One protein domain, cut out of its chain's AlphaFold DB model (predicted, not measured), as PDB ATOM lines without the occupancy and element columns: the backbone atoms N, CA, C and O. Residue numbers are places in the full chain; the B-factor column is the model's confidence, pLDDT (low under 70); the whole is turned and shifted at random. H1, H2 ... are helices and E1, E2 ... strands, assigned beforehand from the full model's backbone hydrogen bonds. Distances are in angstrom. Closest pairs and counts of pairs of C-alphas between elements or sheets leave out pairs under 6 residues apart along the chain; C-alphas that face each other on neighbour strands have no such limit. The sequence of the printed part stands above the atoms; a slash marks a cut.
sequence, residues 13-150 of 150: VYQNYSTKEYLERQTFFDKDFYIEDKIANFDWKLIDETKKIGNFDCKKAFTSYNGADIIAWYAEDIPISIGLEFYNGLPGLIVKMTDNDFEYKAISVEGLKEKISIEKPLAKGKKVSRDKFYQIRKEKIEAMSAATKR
ATOM      1  N   VAL A  13     -22.234   4.317 -31.942       86.50
ATOM      2  CA  VAL A  13     -22.873   3.601 -33.039       86.50
ATOM      3  C   VAL A  13     -21.805   3.105 -34.012       86.50
ATOM      4  O   VAL A  13     -20.888   3.839 -34.384       86.50
ATOM      5  N   TYR A  14     -21.939   1.859 -34.447       89.56
ATOM      6  CA  TYR A  14     -21.170   1.242 -35.515       89.56
ATOM      7  C   TYR A  14     -22.126   0.750 -36.601       89.56
ATOM      8  O   TYR A  14     -23.074   0.015 -36.330       89.56
ATOM      9  N   GLN A  15     -21.850   1.143 -37.843       89.38
ATOM     10  CA  GLN A  15     -22.618   0.753 -39.020       89.38
ATOM     11  C   GLN A  15     -21.682   0.213 -40.095       89.38
ATOM     12  O   GLN A  15     -20.779   0.912 -40.561       89.38
ATOM     13  N   ASN A  16     -21.927  -1.017 -40.534       90.19
ATOM     14  CA  ASN A  16     -21.239  -1.602 -41.674       90.19
ATOM     15  C   ASN A  16     -22.192  -1.684 -42.867       90.19
ATOM     16  O   ASN A  16     -23.041  -2.564 -42.956       90.19
ATOM     17  N   TYR A  17     -22.029  -0.768 -43.817       87.94
ATOM     18  CA  TYR A  17     -22.893  -0.677 -44.996       87.94
ATOM     19  C   TYR A  17     -22.725  -1.841 -45.984       87.94
ATOM     20  O   TYR A  17     -23.641  -2.080 -46.773       87.94
ATOM     21  N   SER A  18     -21.599  -2.564 -45.932       88.94
ATOM     22  CA  SER A  18     -21.351  -3.742 -46.774       88.94
ATOM     23  C   SER A  18     -22.087  -4.972 -46.248       88.94
ATOM     24  O   SER A  18     -22.690  -5.699 -47.028       88.94
ATOM     25  N   THR A  19     -22.067  -5.196 -44.931       91.56
ATOM     26  CA  THR A  19     -22.740  -6.343 -44.290       91.56
ATOM     27  C   THR A  19     -24.139  -6.013 -43.764       91.56
ATOM     28  O   THR A  19     -24.853  -6.911 -43.331       91.56
ATOM     29  N   LYS A  20     -24.537  -4.733 -43.800       90.69
ATOM     30  CA  LYS A  20     -25.765  -4.175 -43.203       90.69
ATOM     31  C   LYS A  20     -25.862  -4.337 -41.681       90.69
ATOM     32  O   LYS A  20     -26.954  -4.238 -41.131       90.69
ATOM     33  N   GLU A  21     -24.734  -4.538 -41.007       92.62
ATOM     34  CA  GLU A  21     -24.645  -4.699 -39.552       92.62
ATOM     35  C   GLU A  21     -24.753  -3.348 -38.826       92.62
ATOM     36  O   GLU A  21     -24.129  -2.362 -39.230       92.62
ATOM     37  N   TYR A  22     -25.512  -3.330 -37.731       92.81
ATOM     38  CA  TYR A  22     -25.609  -2.236 -36.775       92.81
ATOM     39  C   TYR A  22     -25.252  -2.722 -35.373       92.81
ATOM     40  O   TYR A  22     -25.820  -3.705 -34.898       92.81
ATOM     41  N   LEU A  23     -24.354  -2.005 -34.702       93.44
ATOM     42  CA  LEU A  23     -23.990  -2.262 -33.313       93.44
ATOM     43  C   LEU A  23     -23.972  -0.950 -32.543       93.44
ATOM     44  O   LEU A  23     -23.415   0.038 -33.013       93.44
ATOM     45  N   GLU A  24     -24.513  -0.944 -31.337       92.06
ATOM     46  CA  GLU A  24     -24.464   0.223 -30.467       92.06
ATOM     47  C   GLU A  24     -24.331  -0.198 -29.009       92.06
ATOM     48  O   GLU A  24     -24.898  -1.197 -28.567       92.06
ATOM     49  N   ARG A  25     -23.581   0.591 -28.240       90.56
ATOM     50  CA  ARG A  25     -23.568   0.478 -26.784       90.56
ATOM     51  C   ARG A  25     -24.180   1.721 -26.165       90.56
ATOM     52  O   ARG A  25     -23.657   2.819 -26.361       90.56
ATOM     53  N   GLN A  26     -25.198   1.511 -25.337       89.19
ATOM     54  CA  GLN A  26     -25.904   2.574 -24.635       89.19
ATOM     55  C   GLN A  26     -26.086   2.222 -23.158       89.19
ATOM     56  O   GLN A  26     -26.335   1.070 -22.802       89.19
ATOM     57  N   THR A  27     -25.958   3.222 -22.289       89.75
ATOM     58  CA  THR A  27     -26.265   3.100 -20.859       89.75
ATOM     59  C   THR A  27     -27.572   3.838 -20.589       89.75
ATOM     60  O   THR A  27     -27.718   4.996 -20.971       89.75
ATOM     61  N   PHE A  28     -28.529   3.172 -19.945       90.25
ATOM     62  CA  PHE A  28     -29.846   3.726 -19.636       90.25
ATOM     63  C   PHE A  28     -30.303   3.243 -18.255       90.25
ATOM     64  O   PHE A  28     -30.353   2.036 -18.018       90.25
ATOM     65  N   PHE A  29     -30.611   4.172 -17.339       89.69
ATOM     66  CA  PHE A  29     -30.909   3.882 -15.923       89.69
ATOM     67  C   PHE A  29     -29.880   2.950 -15.266       89.69
ATOM     68  O   PHE A  29     -30.232   1.887 -14.756       89.69
ATOM     69  N   ASP A  30     -28.600   3.320 -15.366       89.25
ATOM     70  CA  ASP A  30     -27.445   2.571 -14.837       89.25
ATOM     71  C   ASP A  30     -27.314   1.123 -15.337       89.25
ATOM     72  O   ASP A  30     -26.521   0.332 -14.824       89.25
ATOM     73  N   LYS A  31     -28.062   0.765 -16.384       91.56
ATOM     74  CA  LYS A  31     -27.959  -0.522 -17.064       91.56
ATOM     75  C   LYS A  31     -27.297  -0.330 -18.415       91.56
ATOM     76  O   LYS A  31     -27.702   0.516 -19.209       91.56
ATOM     77  N   ASP A  32     -26.282  -1.144 -18.672       92.81
ATOM     78  CA  ASP A  32     -25.644  -1.228 -19.980       92.81
ATOM     79  C   ASP A  32     -26.485  -2.117 -20.914       92.81
ATOM     80  O   ASP A  32     -26.925  -3.211 -20.535       92.81
ATOM     81  N   PHE A  33     -26.652  -1.670 -22.156       94.19
ATOM     82  CA  PHE A  33     -27.275  -2.409 -23.247       94.19
ATOM     83  C   PHE A  33     -26.325  -2.470 -24.442       94.19
ATOM     84  O   PHE A  33     -25.641  -1.495 -24.764       94.19
ATOM     85  N   TYR A  34     -26.311  -3.629 -25.096       95.25
ATOM     86  CA  TYR A  34     -25.619  -3.843 -26.358       95.25
ATOM     87  C   TYR A  34     -26.660  -4.127 -27.435       95.25
ATOM     88  O   TYR A  34     -27.326  -5.161 -27.411       95.25
ATOM     89  N   ILE A  35     -26.846  -3.169 -28.329       95.06
ATOM     90  CA  ILE A  35     -27.870  -3.209 -29.361       95.06
ATOM     91  C   ILE A  35     -27.237  -3.815 -30.611       95.06
ATOM     92  O   ILE A  35     -26.294  -3.247 -31.157       95.06
ATOM     93  N   GLU A  36     -27.744  -4.967 -31.045       95.38
ATOM     94  CA  GLU A  36     -27.335  -5.643 -32.281       95.38
ATOM     95  C   GLU A  36     -28.535  -5.674 -33.229       95.38
ATOM     96  O   GLU A  36     -29.596  -6.192 -32.879       95.38
ATOM     97  N   ASP A  37     -28.387  -5.096 -34.418       94.88
ATOM     98  CA  ASP A  37     -29.473  -5.027 -35.394       94.88
ATOM     99  C   ASP A  37     -28.936  -4.888 -36.827       94.88
ATOM    100  O   ASP A  37     -27.730  -4.949 -37.083       94.88
ATOM    101  N   LYS A  38     -29.834  -4.666 -37.783       93.75
ATOM    102  CA  LYS A  38     -29.500  -4.173 -39.116       93.75
ATOM    103  C   LYS A  38     -29.541  -2.645 -39.158       93.75
ATOM    104  O   LYS A  38     -30.135  -1.965 -38.307       93.75
ATOM    105  N   ILE A  39     -28.883  -2.084 -40.170       91.69
ATOM    106  CA  ILE A  39     -29.018  -0.659 -40.500       91.69
ATOM    107  C   ILE A  39     -30.499  -0.368 -40.771       91.69
ATOM    108  O   ILE A  39     -31.125  -1.057 -41.574       91.69
ATOM    109  N   ALA A  40     -31.051   0.617 -40.057       90.38
ATOM    110  CA  ALA A  40     -32.446   1.015 -40.205       90.38
ATOM    111  C   ALA A  40     -32.683   1.640 -41.582       90.38
ATOM    112  O   ALA A  40     -31.850   2.417 -42.053       90.38
ATOM    113  N   ASN A  41     -33.842   1.344 -42.166       89.88
ATOM    114  CA  ASN A  41     -34.361   2.067 -43.318       89.88
ATOM    115  C   ASN A  41     -35.382   3.086 -42.814       89.88
ATOM    116  O   ASN A  41     -36.251   2.739 -42.016       89.88
ATOM    117  N   PHE A  42     -35.254   4.325 -43.271       93.50
ATOM    118  CA  PHE A  42     -36.152   5.414 -42.914       93.50
ATOM    119  C   PHE A  42     -36.965   5.821 -44.136       93.50
ATOM    120  O   PHE A  42     -36.397   6.045 -45.209       93.50
ATOM    121  N   ASP A  43     -38.272   5.964 -43.954       95.50
ATOM    122  CA  ASP A  43     -39.203   6.373 -45.003       95.50
ATOM    123  C   ASP A  43     -39.237   7.903 -45.117       95.50
ATOM    124  O   ASP A  43     -40.207   8.575 -44.756       95.50
ATOM    125  N   TRP A  44     -38.130   8.468 -45.603       97.19
ATOM    126  CA  TRP A  44     -37.986   9.908 -45.777       97.19
ATOM    127  C   TRP A  44     -38.972  10.463 -46.807       97.19
ATOM    128  O   TRP A  44     -38.975  10.081 -47.977       97.19
ATOM    129  N   LYS A  45     -39.735  11.468 -46.391       98.00
ATOM    130  CA  LYS A  45     -40.479  12.366 -47.269       98.00
ATOM    131  C   LYS A  45     -39.576  13.536 -47.630       98.00
ATOM    132  O   LYS A  45     -39.213  14.328 -46.759       98.00
ATOM    133  N   LEU A  46     -39.193  13.630 -48.898       97.69
ATOM    134  CA  LEU A  46     -38.423  14.766 -49.399       97.69
ATOM    135  C   LEU A  46     -39.336  15.990 -49.478       97.69
ATOM    136  O   LEU A  46     -40.457  15.898 -49.975       97.69
ATOM    137  N   ILE A  47     -38.859  17.117 -48.963       97.88
ATOM    138  CA  ILE A  47     -39.599  18.376 -48.934       97.88
ATOM    139  C   ILE A  47     -38.868  19.348 -49.853       97.88
ATOM    140  O   ILE A  47     -37.650  19.499 -49.743       97.88
ATOM    141  N   ASP A  48     -39.611  20.003 -50.746       96.12
ATOM    142  CA  ASP A  48     -39.084  21.024 -51.657       96.12
ATOM    143  C   ASP A  48     -38.816  22.337 -50.906       96.12
ATOM    144  O   ASP A  48     -39.519  23.336 -51.020       96.12
ATOM    145  N   GLU A  49     -37.823  22.284 -50.027       98.12
ATOM    146  CA  GLU A  49     -37.320  23.412 -49.265       98.12
ATOM    147  C   GLU A  49     -35.798  23.316 -49.253       98.12
ATOM    148  O   GLU A  49     -35.220  22.264 -48.952       98.12
ATOM    149  N   THR A  50     -35.146  24.428 -49.583       97.38
ATOM    150  CA  THR A  50     -33.690  24.524 -49.624       97.38
ATOM    151  C   THR A  50     -33.187  25.541 -48.613       97.38
ATOM    152  O   THR A  50     -33.843  26.538 -48.308       97.38
ATOM    153  N   LYS A  51     -32.011  25.273 -48.048       96.69
ATOM    154  CA  LYS A  51     -31.365  26.161 -47.083       96.69
ATOM    155  C   LYS A  51     -29.858  25.990 -47.128       96.69
ATOM    156  O   LYS A  51     -29.359  24.870 -47.144       96.69
ATOM    157  N   LYS A  52     -29.126  27.100 -47.048       95.50
ATOM    158  CA  LYS A  52     -27.672  27.068 -46.874       95.50
ATOM    159  C   LYS A  52     -27.322  26.799 -45.405       95.50
ATOM    160  O   LYS A  52     -27.757  27.534 -44.515       95.50
ATOM    161  N   ILE A  53     -26.557  25.741 -45.137       93.12
ATOM    162  CA  ILE A  53     -26.083  25.370 -43.793       93.12
ATOM    163  C   ILE A  53     -24.560  25.253 -43.828       93.12
ATOM    164  O   ILE A  53     -23.999  24.322 -44.404       93.12
ATOM    165  N   GLY A  54     -23.883  26.218 -43.200       88.00
ATOM    166  CA  GLY A  54     -22.441  26.375 -43.384       88.00
ATOM    167  C   GLY A  54     -22.150  26.702 -44.848       88.00
ATOM    168  O   GLY A  54     -22.696  27.668 -45.374       88.00
ATOM    169  N   ASN A  55     -21.350  25.860 -45.502       89.69
ATOM    170  CA  ASN A  55     -20.983  26.022 -46.911       89.69
ATOM    171  C   ASN A  55     -21.810  25.147 -47.864       89.69
ATOM    172  O   ASN A  55     -21.541  25.146 -49.059       89.69
ATOM    173  N   PHE A  56     -22.792  24.403 -47.351       93.38
ATOM    174  CA  PHE A  56     -23.543  23.425 -48.131       93.38
ATOM    175  C   PHE A  56     -24.946  23.925 -48.452       93.38
ATOM    176  O   PHE A  56     -25.658  24.402 -47.562       93.38
ATOM    177  N   ASP A  57     -25.358  23.759 -49.705       96.44
ATOM    178  CA  ASP A  57     -26.752  23.908 -50.101       96.44
ATOM    179  C   ASP A  57     -27.497  22.616 -49.769       96.44
ATOM    180  O   ASP A  57     -27.168  21.528 -50.245       96.44
ATOM    181  N   CYS A  58     -28.452  22.727 -48.848       97.50
ATOM    182  CA  CYS A  58     -29.121  21.582 -48.253       97.50
ATOM    183  C   CYS A  58     -30.587  21.536 -48.655       97.50
ATOM    184  O   CYS A  58     -31.250  22.571 -48.731       97.50
ATOM    185  N   LYS A  59     -31.107  20.321 -48.815       98.31
ATOM    186  CA  LYS A  59     -32.533  20.041 -48.983       98.31
ATOM    187  C   LYS A  59     -33.120  19.497 -47.691       98.31
ATOM    188  O   LYS A  59     -32.408  18.893 -46.884       98.31
ATOM    189  N   LYS A  60     -34.418  19.706 -47.499       98.38
ATOM    190  CA  LYS A  60     -35.150  19.234 -46.325       98.38
ATOM    191  C   LYS A  60     -35.774  17.862 -46.566       98.38
ATOM    192  O   LYS A  60     -36.263  17.551 -47.652       98.38
ATOM    193  N   ALA A  61     -35.792  17.039 -45.532       98.12
ATOM    194  CA  ALA A  61     -36.547  15.800 -45.488       98.12
ATOM    195  C   ALA A  61     -37.201  15.628 -44.118       98.12
ATOM    196  O   ALA A  61     -36.729  16.164 -43.115       98.12
ATOM    197  N   PHE A  62     -38.283  14.864 -44.090       97.56
ATOM    198  CA  PHE A  62     -39.023  14.532 -42.884       97.56
ATOM    199  C   PHE A  62     -39.231  13.024 -42.789       97.56
ATOM    200  O   PHE A  62     -39.531  12.381 -43.791       97.56
ATOM    201  N   THR A  63     -39.128  12.463 -41.593       96.06
ATOM    202  CA  THR A  63     -39.588  11.103 -41.301       96.06
ATOM    203  C   THR A  63     -40.190  11.072 -39.904       96.06
ATOM    204  O   THR A  63     -39.801  11.855 -39.044       96.06
ATOM    205  N   SER A  64     -41.109  10.139 -39.667       93.31
ATOM    206  CA  SER A  64     -41.556   9.799 -38.318       93.31
ATOM    207  C   SER A  64     -40.987   8.428 -37.971       93.31
ATOM    208  O   SER A  64     -41.110   7.491 -38.763       93.31
ATOM    209  N   TYR A  65     -40.288   8.308 -36.845       88.62
ATOM    210  CA  TYR A  65     -39.612   7.076 -36.440       88.62
ATOM    211  C   TYR A  65     -39.742   6.863 -34.932       88.62
ATOM    212  O   TYR A  65     -39.371   7.721 -34.139       88.62
ATOM    213  N   ASN A  66     -40.279   5.706 -34.528       85.19
ATOM    214  CA  ASN A  66     -40.494   5.336 -33.121       85.19
ATOM    215  C   ASN A  66     -41.217   6.398 -32.271       85.19
ATOM    216  O   ASN A  66     -40.939   6.558 -31.083       85.19
ATOM    217  N   GLY A  67     -42.184   7.093 -32.878       83.56
ATOM    218  CA  GLY A  67     -42.992   8.116 -32.211       83.56
ATOM    219  C   GLY A  67     -42.302   9.473 -32.066       83.56
ATOM    220  O   GLY A  67     -42.864  10.350 -31.422       83.56
ATOM    221  N   ALA A  68     -41.114   9.640 -32.648       86.75
ATOM    222  CA  ALA A  68     -40.469  10.928 -32.828       86.75
ATOM    223  C   ALA A  68     -40.683  11.423 -34.260       86.75
ATOM    224  O   ALA A  68     -40.671  10.627 -35.203       86.75
ATOM    225  N   ASP A  69     -40.820  12.734 -34.408       92.94
ATOM    226  CA  ASP A  69     -40.810  13.411 -35.698       92.94
ATOM    227  C   ASP A  69     -39.426  14.015 -35.941       92.94
ATOM    228  O   ASP A  69     -38.900  14.771 -35.120       92.94
ATOM    229  N   ILE A  70     -38.831  13.655 -37.078       95.31
ATOM    230  CA  ILE A  70     -37.459  13.997 -37.425       95.31
ATOM    231  C   ILE A  70     -37.458  14.847 -38.683       95.31
ATOM    232  O   ILE A  70     -37.951  14.434 -39.736       95.31
ATOM    233  N   ILE A  71     -36.833  16.016 -38.596       96.75
ATOM    234  CA  ILE A  71     -36.525  16.853 -39.756       96.75
ATOM    235  C   ILE A  71     -35.024  16.784 -39.988       96.75
ATOM    236  O   ILE A  71     -34.239  17.090 -39.095       96.75
ATOM    237  N   ALA A  72     -34.621  16.424 -41.200       97.44
ATOM    238  CA  ALA A  72     -33.231  16.368 -41.617       97.44
ATOM    239  C   ALA A  72     -32.963  17.380 -42.732       97.44
ATOM    240  O   ALA A  72     -33.785  17.585 -43.624       97.44
ATOM    241  N   TRP A  73     -31.778  17.980 -42.698       97.75
ATOM    242  CA  TRP A  73     -31.226  18.774 -43.785       97.75
ATOM    243  C   TRP A  73     -29.978  18.083 -44.315       97.75
ATOM    244  O   TRP A  73     -29.030  17.846 -43.556       97.75
ATOM    245  N   TYR A  74     -29.984  17.756 -45.604       97.56
ATOM    246  CA  TYR A  74     -28.929  16.974 -46.241       97.56
ATOM    247  C   TYR A  74     -28.311  17.701 -47.435       97.56
ATOM    248  O   TYR A  74     -29.006  18.401 -48.169       97.56
ATOM    249  N   ALA A  75     -27.006  17.512 -47.619       96.69
ATOM    250  CA  ALA A  75     -26.215  18.098 -48.696       96.69
ATOM    251  C   ALA A  75     -25.912  17.041 -49.767       96.69
ATOM    252  O   ALA A  75     -25.159  16.100 -49.510       96.69
ATOM    253  N   GLU A  76     -26.487  17.185 -50.963       95.88
ATOM    254  CA  GLU A  76     -26.282  16.249 -52.086       95.88
ATOM    255  C   GLU A  76     -24.870  16.327 -52.683       95.88
ATOM    256  O   GLU A  76     -24.360  15.313 -53.159       95.88
ATOM    257  N   ASP A  77     -24.202  17.480 -52.560       92.88
ATOM    258  CA  ASP A  77     -22.805  17.685 -52.982       92.88
ATOM    259  C   ASP A  77     -21.830  16.722 -52.290       92.88
ATOM    260  O   ASP A  77     -20.735  16.448 -52.786       92.88
ATOM    261  N   ILE A  78     -22.231  16.178 -51.137       93.00
ATOM    262  CA  ILE A  78     -21.542  15.085 -50.460       93.00
ATOM    263  C   ILE A  78     -22.444  13.846 -50.566       93.00
ATOM    264  O   ILE A  78     -23.246  13.615 -49.658       93.00
ATOM    265  N   PRO A  79     -22.318  13.013 -51.627       93.12
ATOM    266  CA  PRO A  79     -23.217  11.886 -51.923       93.12
ATOM    267  C   PRO A  79     -22.936  10.677 -51.013       93.12
ATOM    268  O   PRO A  79     -22.545   9.565 -51.405       93.12
ATOM    269  N   ILE A  80     -23.067  10.916 -49.714       90.38
ATOM    270  CA  ILE A  80     -22.805  10.003 -48.620       90.38
ATOM    271  C   ILE A  80     -24.077   9.925 -47.793       90.38
ATOM    272  O   ILE A  80     -24.322  10.785 -46.965       90.38
ATOM    273  N   SER A  81     -24.852   8.861 -48.010       91.75
ATOM    274  CA  SER A  81     -26.108   8.587 -47.304       91.75
ATOM    275  C   SER A  81     -25.886   8.203 -45.837       91.75
ATOM    276  O   SER A  81     -26.003   7.042 -45.452       91.75
ATOM    277  N   ILE A  82     -25.464   9.174 -45.035       89.25
ATOM    278  CA  ILE A  82     -25.139   9.037 -43.619       89.25
ATOM    279  C   ILE A  82     -25.590  10.309 -42.904       89.25
ATOM    280  O   ILE A  82     -25.504  11.403 -43.457       89.25
ATOM    281  N   GLY A  83     -26.035  10.170 -41.663       86.25
ATOM    282  CA  GLY A  83     -26.282  11.275 -40.754       86.25
ATOM    283  C   GLY A  83     -25.717  11.037 -39.368       86.25
ATOM    284  O   GLY A  83     -24.997  10.073 -39.127       86.25
ATOM    285  N   LEU A  84     -26.037  11.952 -38.458       81.44
ATOM    286  CA  LEU A  84     -25.675  11.829 -37.051       81.44
ATOM    287  C   LEU A  84     -26.364  10.606 -36.427       81.44
ATOM    288  O   LEU A  84     -27.451  10.209 -36.841       81.44
ATOM    289  N   GLU A  85     -25.707  10.009 -35.434       82.31
ATOM    290  CA  GLU A  85     -26.141   8.761 -34.794       82.31
ATOM    291  C   GLU A  85     -26.318   7.602 -35.794       82.31
ATOM    292  O   GLU A  85     -25.328   7.100 -36.323       82.31
ATOM    293  N   PHE A  86     -27.555   7.149 -36.026       86.81
ATOM    294  CA  PHE A  86     -27.882   6.008 -36.886       86.81
ATOM    295  C   PHE A  86     -28.729   6.378 -38.113       86.81
ATOM    296  O   PHE A  86     -29.016   5.508 -38.950       86.81
ATOM    297  N   TYR A  87     -29.098   7.656 -38.245       90.88
ATOM    298  CA  TYR A  87     -29.894   8.167 -39.357       90.88
ATOM    299  C   TYR A  87     -29.127   8.048 -40.679       90.88
ATOM    300  O   TYR A  87     -27.932   8.327 -40.763       90.88
ATOM    301  N   ASN A  88     -29.809   7.576 -41.717       93.44
ATOM    302  CA  ASN A  88     -29.248   7.329 -43.046       93.44
ATOM    303  C   ASN A  88     -30.381   7.298 -44.090       93.44
ATOM    304  O   ASN A  88     -31.541   7.493 -43.737       93.44
ATOM    305  N   GLY A  89     -30.066   7.049 -45.363       93.06
ATOM    306  CA  GLY A  89     -31.069   6.797 -46.409       93.06
ATOM    307  C   GLY A  89     -31.388   7.990 -47.313       93.06
ATOM    308  O   GLY A  89     -32.073   7.821 -48.315       93.06
ATOM    309  N   LEU A  90     -30.854   9.180 -47.019       96.31
ATOM    310  CA  LEU A  90     -30.959  10.358 -47.891       96.31
ATOM    311  C   LEU A  90     -29.858  10.361 -48.967       96.31
ATOM    312  O   LEU A  90     -28.802   9.761 -48.748       96.31
ATOM    313  N   PRO A  91     -30.055  11.013 -50.127       95.62
ATOM    314  CA  PRO A  91     -29.088  10.982 -51.233       95.62
ATOM    315  C   PRO A  91     -27.798  11.777 -50.949       95.62
ATOM    316  O   PRO A  91     -26.839  11.683 -51.714       95.62
ATOM    317  N   GLY A  92     -27.743  12.503 -49.831       95.19
ATOM    318  CA  GLY A  92     -26.587  13.270 -49.380       95.19
ATOM    319  C   GLY A  92     -26.322  13.133 -47.880       95.19
ATOM    320  O   GLY A  92     -27.090  12.496 -47.153       95.19
ATOM    321  N   LEU A  93     -25.232  13.748 -47.420       95.25
ATOM    322  CA  LEU A  93     -24.846  13.774 -46.007       95.25
ATOM    323  C   LEU A  93     -25.837  14.619 -45.202       95.25
ATOM    324  O   LEU A  93     -26.054  15.784 -45.529       95.25
ATOM    325  N   ILE A  94     -26.389  14.073 -44.117       95.94
ATOM    326  CA  ILE A  94     -27.234  14.831 -43.186       95.94
ATOM    327  C   ILE A  94     -26.333  15.704 -42.310       95.94
ATOM    328  O   ILE A  94     -25.561  15.198 -41.496       95.94
ATOM    329  N   VAL A  95     -26.441  17.023 -42.470       94.94
ATOM    330  CA  VAL A  95     -25.602  18.013 -41.767       94.94
ATOM    331  C   VAL A  95     -26.339  18.724 -40.638       94.94
ATOM    332  O   VAL A  95     -25.710  19.346 -39.783       94.94
ATOM    333  N   LYS A  96     -27.669  18.644 -40.609       95.44
ATOM    334  CA  LYS A  96     -28.494  19.129 -39.503       95.44
ATOM    335  C   LYS A  96     -29.712  18.231 -39.343       95.44
ATOM    336  O   LYS A  96     -30.280  17.788 -40.335       95.44
ATOM    337  N   MET A  97     -30.120  18.000 -38.106       94.94
ATOM    338  CA  MET A  97     -31.306  17.222 -37.786       94.94
ATOM    339  C   MET A  97     -31.978  17.766 -36.531       94.94
ATOM    340  O   MET A  97     -31.292  18.233 -35.625       94.94
ATOM    341  N   THR A  98     -33.300  17.696 -36.471       93.75
ATOM    342  CA  THR A  98     -34.068  17.925 -35.246       93.75
ATOM    343  C   THR A  98     -34.862  16.670 -34.923       93.75
ATOM    344  O   THR A  98     -35.536  16.150 -35.809       93.75
ATOM    345  N   ASP A  99     -34.765  16.200 -33.684       86.50
ATOM    346  CA  ASP A  99     -35.511  15.065 -33.133       86.50
ATOM    347  C   ASP A  99     -36.221  15.561 -31.871       86.50
ATOM    348  O   ASP A  99     -35.579  15.826 -30.850       86.50
ATOM    349  N   ASN A 100     -37.541  15.742 -31.967       81.75
ATOM    350  CA  ASN A 100     -38.348  16.392 -30.933       81.75
ATOM    351  C   ASN A 100     -37.742  17.753 -30.517       81.75
ATOM    352  O   ASN A 100     -37.633  18.658 -31.344       81.75
ATOM    353  N   ASP A 101     -37.316  17.885 -29.258       82.81
ATOM    354  CA  ASP A 101     -36.754  19.115 -28.683       82.81
ATOM    355  C   ASP A 101     -35.242  19.278 -28.920       82.81
ATOM    356  O   ASP A 101     -34.656  20.299 -28.553       82.81
ATOM    357  N   PHE A 102     -34.579  18.279 -29.511       87.00
ATOM    358  CA  PHE A 102     -33.135  18.296 -29.720       87.00
ATOM    359  C   PHE A 102     -32.784  18.704 -31.144       87.00
ATOM    360  O   PHE A 102     -33.265  18.127 -32.118       87.00
ATOM    361  N   GLU A 103     -31.873  19.667 -31.270       91.62
ATOM    362  CA  GLU A 103     -31.264  20.042 -32.538       91.62
ATOM    363  C   GLU A 103     -29.800  19.598 -32.580       91.62
ATOM    364  O   GLU A 103     -29.000  19.896 -31.693       91.62
ATOM    365  N   TYR A 104     -29.440  18.937 -33.672       90.56
ATOM    366  CA  TYR A 104     -28.093  18.491 -33.968       90.56
ATOM    367  C   TYR A 104     -27.597  19.171 -35.238       90.56
ATOM    368  O   TYR A 104     -28.298  19.224 -36.249       90.56
ATOM    369  N   LYS A 105     -26.356  19.659 -35.217       91.81
ATOM    370  CA  LYS A 105     -25.731  20.320 -36.364       91.81
ATOM    371  C   LYS A 105     -24.272  19.900 -36.491       91.81
ATOM    372  O   LYS A 105     -23.521  19.940 -35.519       91.81
ATOM    373  N   ALA A 106     -23.862  19.538 -37.701       89.69
ATOM    374  CA  ALA A 106     -22.463  19.337 -38.039       89.69
ATOM    375  C   ALA A 106     -21.714  20.675 -37.947       89.69
ATOM    376  O   ALA A 106     -22.120  21.677 -38.539       89.69
ATOM    377  N   ILE A 107     -20.618  20.683 -37.187       88.25
ATOM    378  CA  ILE A 107     -19.761  21.865 -37.019       88.25
ATOM    379  C   ILE A 107     -18.716  21.926 -38.139       88.25
ATOM    380  O   ILE A 107     -18.490  22.988 -38.711       88.25
ATOM    381  N   SER A 108     -18.115  20.786 -38.483       87.12
ATOM    382  CA  SER A 108     -17.169  20.648 -39.590       87.12
ATOM    383  C   SER A 108     -17.362  19.315 -40.310       87.12
ATOM    384  O   SER A 108     -17.828  18.334 -39.725       87.12
ATOM    385  N   VAL A 109     -17.013  19.294 -41.597       87.44
ATOM    386  CA  VAL A 109     -16.984  18.089 -42.430       87.44
ATOM    387  C   VAL A 109     -15.640  18.060 -43.143       87.44
ATOM    388  O   VAL A 109     -15.321  18.967 -43.907       87.44
ATOM    389  N   GLU A 110     -14.849  17.025 -42.876       88.12
ATOM    390  CA  GLU A 110     -13.488  16.881 -43.390       88.12
ATOM    391  C   GLU A 110     -13.317  15.512 -44.050       88.12
ATOM    392  O   GLU A 110     -13.710  14.478 -43.503       88.12
ATOM    393  N   GLY A 111     -12.717  15.500 -45.241       85.06
ATOM    394  CA  GLY A 111     -12.339  14.266 -45.920       85.06
ATOM    395  C   GLY A 111     -11.108  13.639 -45.270       85.06
ATOM    396  O   GLY A 111     -10.102  14.310 -45.042       85.06
ATOM    397  N   LEU A 112     -11.159  12.335 -45.002       84.88
ATOM    398  CA  LEU A 112      -9.994  11.595 -44.522       84.88
ATOM    399  C   LEU A 112      -9.046  11.299 -45.690       84.88
ATOM    400  O   LEU A 112      -9.471  10.767 -46.713       84.88
ATOM    401  N   LYS A 113      -7.756  11.614 -45.517       85.81
ATOM    402  CA  LYS A 113      -6.706  11.324 -46.512       85.81
ATOM    403  C   LYS A 113      -6.317   9.847 -46.550       85.81
ATOM    404  O   LYS A 113      -5.896   9.347 -47.586       85.81
ATOM    405  N   GLU A 114      -6.473   9.152 -45.428       87.38
ATOM    406  CA  GLU A 114      -6.068   7.760 -45.262       87.38
ATOM    407  C   GLU A 114      -7.229   6.891 -44.789       87.38
ATOM    408  O   GLU A 114      -8.166   7.340 -44.119       87.38
ATOM    409  N   LYS A 115      -7.149   5.605 -45.129       79.44
ATOM    410  CA  LYS A 115      -8.115   4.611 -44.681       79.44
ATOM    411  C   LYS A 115      -7.869   4.301 -43.208       79.44
ATOM    412  O   LYS A 115      -6.805   3.823 -42.836       79.44
ATOM    413  N   ILE A 116      -8.886   4.513 -42.385       81.19
ATOM    414  CA  ILE A 116      -8.841   4.189 -40.958       81.19
ATOM    415  C   ILE A 116      -9.459   2.814 -40.681       81.19
ATOM    416  O   ILE A 116     -10.410   2.398 -41.348       81.19
ATOM    417  N   SER A 117      -8.932   2.119 -39.669       80.50
ATOM    418  CA  SER A 117      -9.585   0.951 -39.069       80.50
ATOM    419  C   SER A 117     -10.572   1.407 -37.992       80.50
ATOM    420  O   SER A 117     -10.264   2.321 -37.221       80.50
ATOM    421  N   ILE A 118     -11.753   0.788 -37.939       79.69
ATOM    422  CA  ILE A 118     -12.770   1.057 -36.915       79.69
ATOM    423  C   ILE A 118     -13.021  -0.203 -36.115       79.69
ATOM    424  O   ILE A 118     -13.420  -1.233 -36.656       79.69
ATOM    425  N   GLU A 119     -12.817  -0.078 -34.813       83.38
ATOM    426  CA  GLU A 119     -13.132  -1.111 -33.842       83.38
ATOM    427  C   GLU A 119     -14.640  -1.121 -33.574       83.38
ATOM    428  O   GLU A 119     -15.270  -0.070 -33.422       83.38
ATOM    429  N   LYS A 120     -15.221  -2.321 -33.507       87.88
ATOM    430  CA  LYS A 120     -16.601  -2.503 -33.052       87.88
ATOM    431  C   LYS A 120     -16.716  -2.089 -31.577       87.88
ATOM    432  O   LYS A 120     -15.755  -2.274 -30.823       87.88
ATOM    433  N   PRO A 121     -17.871  -1.565 -31.133       86.56
ATOM    434  CA  PRO A 121     -18.100  -1.324 -29.716       86.56
ATOM    435  C   PRO A 121     -17.954  -2.634 -28.931       86.56
ATOM    436  O   PRO A 121     -18.385  -3.694 -29.380       86.56
ATOM    437  N   LEU A 122     -17.342  -2.569 -27.745       85.25
ATOM    438  CA  LEU A 122     -17.220  -3.741 -26.879       85.25
ATOM    439  C   LEU A 122     -18.611  -4.211 -26.442       85.25
ATOM    440  O   LEU A 122     -19.369  -3.437 -25.850       85.25
ATOM    441  N   ALA A 123     -18.910  -5.486 -26.689       86.50
ATOM    442  CA  ALA A 123     -20.150  -6.112 -26.255       86.50
ATOM    443  C   ALA A 123     -20.217  -6.151 -24.722       86.50
ATOM    444  O   ALA A 123     -19.563  -6.971 -24.079       86.50
ATOM    445  N   LYS A 124     -20.999  -5.243 -24.128       86.94
ATOM    446  CA  LYS A 124     -21.207  -5.154 -22.681       86.94
ATOM    447  C   LYS A 124     -22.657  -4.807 -22.372       86.94
ATOM    448  O   LYS A 124     -23.227  -3.918 -22.996       86.94
ATOM    449  N   GLY A 125     -23.206  -5.459 -21.351       90.44
ATOM    450  CA  GLY A 125     -24.588  -5.267 -20.938       90.44
ATOM    451  C   GLY A 125     -25.543  -6.242 -21.616       90.44
ATOM    452  O   GLY A 125     -25.125  -7.237 -22.211       90.44
ATOM    453  N   LYS A 126     -26.844  -5.981 -21.495       94.94
ATOM    454  CA  LYS A 126     -27.875  -6.864 -22.047       94.94
ATOM    455  C   LYS A 126     -27.920  -6.732 -23.570       94.94
ATOM    456  O   LYS A 126     -28.169  -5.637 -24.071       94.94
ATOM    457  N   LYS A 127     -27.736  -7.846 -24.286       96.69
ATOM    458  CA  LYS A 127     -27.929  -7.902 -25.740       96.69
ATOM    459  C   LYS A 127     -29.408  -7.788 -26.099       96.69
ATOM    460  O   LYS A 127     -30.221  -8.536 -25.552       96.69
ATOM    461  N   VAL A 128     -29.756  -6.857 -26.980       96.75
ATOM    462  CA  VAL A 128     -31.140  -6.577 -27.398       96.75
ATOM    463  C   VAL A 128     -31.183  -6.094 -28.851       96.75
ATOM    464  O   VAL A 128     -30.193  -5.569 -29.349       96.75
ATOM    465  N   SER A 129     -32.329  -6.243 -29.522       95.75
ATOM    466  CA  SER A 129     -32.589  -5.532 -30.781       95.75
ATOM    467  C   SER A 129     -32.907  -4.060 -30.515       95.75
ATOM    468  O   SER A 129     -33.237  -3.690 -29.377       95.75
ATOM    469  N   ARG A 130     -32.866  -3.224 -31.558       92.44
ATOM    470  CA  ARG A 130     -33.182  -1.797 -31.428       92.44
ATOM    471  C   ARG A 130     -34.619  -1.592 -30.938       92.44
ATOM    472  O   ARG A 130     -34.838  -0.870 -29.968       92.44
ATOM    473  N   ASP A 131     -35.579  -2.314 -31.513       91.88
ATOM    474  CA  ASP A 131     -36.987  -2.233 -31.101       91.88
ATOM    475  C   ASP A 131     -37.177  -2.647 -29.642       91.88
ATOM    476  O   ASP A 131     -37.876  -1.976 -28.880       91.88
ATOM    477  N   LYS A 132     -36.510  -3.726 -29.205       94.88
ATOM    478  CA  LYS A 132     -36.619  -4.172 -27.814       94.88
ATOM    479  C   LYS A 132     -36.030  -3.146 -26.851       94.88
ATOM    480  O   LYS A 132     -36.588  -2.953 -25.770       94.88
ATOM    481  N   PHE A 133     -34.929  -2.499 -27.227       94.06
ATOM    482  CA  PHE A 133     -34.359  -1.407 -26.449       94.06
ATOM    483  C   PHE A 133     -35.332  -0.224 -26.336       94.06
ATOM    484  O   PHE A 133     -35.563   0.261 -25.227       94.06
ATOM    485  N   TYR A 134     -35.973   0.189 -27.434       91.44
ATOM    486  CA  TYR A 134     -36.957   1.273 -27.399       91.44
ATOM    487  C   TYR A 134     -38.187   0.952 -26.552       91.44
ATOM    488  O   TYR A 134     -38.630   1.822 -25.805       91.44
ATOM    489  N   GLN A 135     -38.693  -0.285 -26.581       92.94
ATOM    490  CA  GLN A 135     -39.786  -0.688 -25.686       92.94
ATOM    491  C   GLN A 135     -39.374  -0.592 -24.211       92.94
ATOM    492  O   GLN A 135     -40.082   0.016 -23.414       92.94
ATOM    493  N   ILE A 136     -38.180  -1.088 -23.855       93.94
ATOM    494  CA  ILE A 136     -37.641  -0.960 -22.488       93.94
ATOM    495  C   ILE A 136     -37.527   0.516 -22.084       93.94
ATOM    496  O   ILE A 136     -37.852   0.875 -20.950       93.94
ATOM    497  N   ARG A 137     -37.060   1.376 -22.997       91.31
ATOM    498  CA  ARG A 137     -36.930   2.817 -22.761       91.31
ATOM    499  C   ARG A 137     -38.289   3.464 -22.512       91.31
ATOM    500  O   ARG A 137     -38.437   4.176 -21.521       91.31
ATOM    501  N   LYS A 138     -39.264   3.181 -23.374       90.38
ATOM    502  CA  LYS A 138     -40.626   3.709 -23.290       90.38
ATOM    503  C   LYS A 138     -41.309   3.301 -21.983       90.38
ATOM    504  O   LYS A 138     -41.686   4.178 -21.215       90.38
ATOM    505  N   GLU A 139     -41.344   2.003 -21.673       92.81
ATOM    506  CA  GLU A 139     -41.934   1.470 -20.434       92.81
ATOM    507  C   GLU A 139     -41.323   2.120 -19.179       92.81
ATOM    508  O   GLU A 139     -42.027   2.449 -18.224       92.81
ATOM    509  N   LYS A 140     -39.998   2.332 -19.168       92.00
ATOM    510  CA  LYS A 140     -39.297   2.951 -18.032       92.00
ATOM    511  C   LYS A 140     -39.601   4.436 -17.875       92.00
ATOM    512  O   LYS A 140     -39.811   4.877 -16.747       92.00
ATOM    513  N   ILE A 141     -39.628   5.190 -18.974       89.31
ATOM    514  CA  ILE A 141     -39.969   6.619 -18.955       89.31
ATOM    515  C   ILE A 141     -41.427   6.807 -18.516       89.31
ATOM    516  O   ILE A 141     -41.697   7.626 -17.638       89.31
ATOM    517  N   GLU A 142     -42.355   6.018 -19.061       90.94
ATOM    518  CA  GLU A 142     -43.777   6.075 -18.705       90.94
ATOM    519  C   GLU A 142     -43.999   5.765 -17.221       90.94
ATOM    520  O   GLU A 142     -44.633   6.559 -16.522       90.94
ATOM    521  N   ALA A 143     -43.403   4.682 -16.706       90.88
ATOM    522  CA  ALA A 143     -43.502   4.310 -15.294       90.88
ATOM    523  C   ALA A 143     -42.990   5.413 -14.351       90.88
ATOM    524  O   ALA A 143     -43.598   5.664 -13.310       90.88
ATOM    525  N   MET A 144     -41.907   6.106 -14.716       88.12
ATOM    526  CA  MET A 144     -41.402   7.236 -13.932       88.12
ATOM    527  C   MET A 144     -42.294   8.466 -14.018       88.12
ATOM    528  O   MET A 144     -42.582   9.077 -12.995       88.12
ATOM    529  N   SER A 145     -42.775   8.807 -15.215       86.88
ATOM    530  CA  SER A 145     -43.685   9.942 -15.391       86.88
ATOM    531  C   SER A 145     -44.983   9.768 -14.590       86.88
ATOM    532  O   SER A 145     -45.498  10.733 -14.029       86.88
ATOM    533  N   ALA A 146     -45.480   8.530 -14.477       87.44
ATOM    534  CA  ALA A 146     -46.638   8.187 -13.659       87.44
ATOM    535  C   ALA A 146     -46.340   8.266 -12.151       87.44
ATOM    536  O   ALA A 146     -47.234   8.597 -11.375       87.44
ATOM    537  N   ALA A 147     -45.100   7.987 -11.736       81.25
ATOM    538  CA  ALA A 147     -44.670   8.079 -10.342       81.25
ATOM    539  C   ALA A 147     -44.464   9.529  -9.870       81.25
ATOM    540  O   ALA A 147     -44.731   9.818  -8.713       81.25
ATOM    541  N   THR A 148     -44.031  10.442 -10.747       73.62
ATOM    542  CA  THR A 148     -43.824  11.869 -10.416       73.62
ATOM    543  C   THR A 148     -45.122  12.687 -10.397       73.62
ATOM    544  O   THR A 148     -45.151  13.784  -9.850       73.62
ATOM    545  N   LYS A 149     -46.207  12.177 -10.995       66.62
ATOM    546  CA  LYS A 149     -47.538  12.817 -10.991       66.62
ATOM    547  C   LYS A 149     -48.409  12.439  -9.778       66.62
ATOM    548  O   LYS A 149     -49.573  12.832  -9.745       66.62
ATOM    549  N   ARG A 150     -47.883  11.655  -8.833       50.12
ATOM    550  CA  ARG A 150     -48.519  11.311  -7.551       50.12
ATOM    551  C   ARG A 150     -47.832  12.062  -6.424       50.12
ATOM    552  O   ARG A 150     -48.555  12.417  -5.473       50.12
TER     553      ARG A 150
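This is residues 13 to 150 of the 150 residues of the protein "GLPGLI family protein" of Flavobacteriaceae bacterium Ap0902 (UniProt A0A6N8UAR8). A curved five-stranded antiparallel sheet, E4 to E8, and a smaller four-stranded sheet, E1, E2, E3 and E9, form two separate parts, and the long link of residues 76 to 92 runs into the space between them. H1 covers one face of the smaller sheet with residues 130 to 140 and sticks out beyond it with residues 142 to 148. The printed part has 138 residues, with nine named strands followed by one named helix, and its class is mixed. The sheets' orders are E4 E5 E6 E7 E8, antiparallel, and E1 E2 E3 E9, mixed. The whole is only just compact, close to loose, with a radius of gyration of the C-alphas of 17.0 A and spans of 49 by 38 by 25 A.

The larger sheet holds E4 (residues 45 to 53), E5 (56 to 65), E6 (68 to 75), E7 (93 to 99) and E8 (102 to 105), a meander, each strand the antiparallel neighbour of the one before. It is strongly twisted, and the way across it turns by 76 degrees. E4 bends by 79 degrees at residue 48, and E5 by 51 degrees at residue 59. N 47 and O 60 of E4 and E5 are 2.9 A apart, N 61 and O 72 of E5 and E6 2.8 A, N 73 and O 96 of E6 and E7 2.8 A, and N 104 and O 97 of E7 and E8 2.8 A, within hydrogen-bond range. E1 (13 to 16), E2 (21 to 28) and E3 (31 to 38) form a second meander, with N 14 and O 23 2.7 A apart and N 33 and O 26 2.8 A apart. E9 (126 to 128) is parallel to E3, with N 34 and O 126 2.9 A apart. H1 (130 to 148) is on one face of this sheet, two layers, a helix over a sheet, at a height over the sheet of 13.2 A. It is over E3 and runs along the strands, at 11 degrees to E3 on the local plane; the closest C-alphas, of Ile 35 and Arg 130, are 5.9 A apart. Every O i to N i+4 pair of H1 is within hydrogen-bond range. H1 is not on the larger sheet.

E5 is 25.7 A long, E6 22.5 A, E3 22.4 A, E2 22.2 A and H1 27.2 A. E1 begins at C-alpha 13 (-22.873, 3.601, -33.039), and H1 ends at C-alpha 148 (-43.824, 11.869, -10.416).

The two C-alphas farthest apart, of Lys 113 and Arg 150, are 57.2 A apart. The printed part has no cut. The links E6 to E7 and E8 to E9 are long. Residues 110 to 117 and 142 to 150 stand free. Mean pLDDT of the printed part is 90.7, and residues 149 to 150 are under 70.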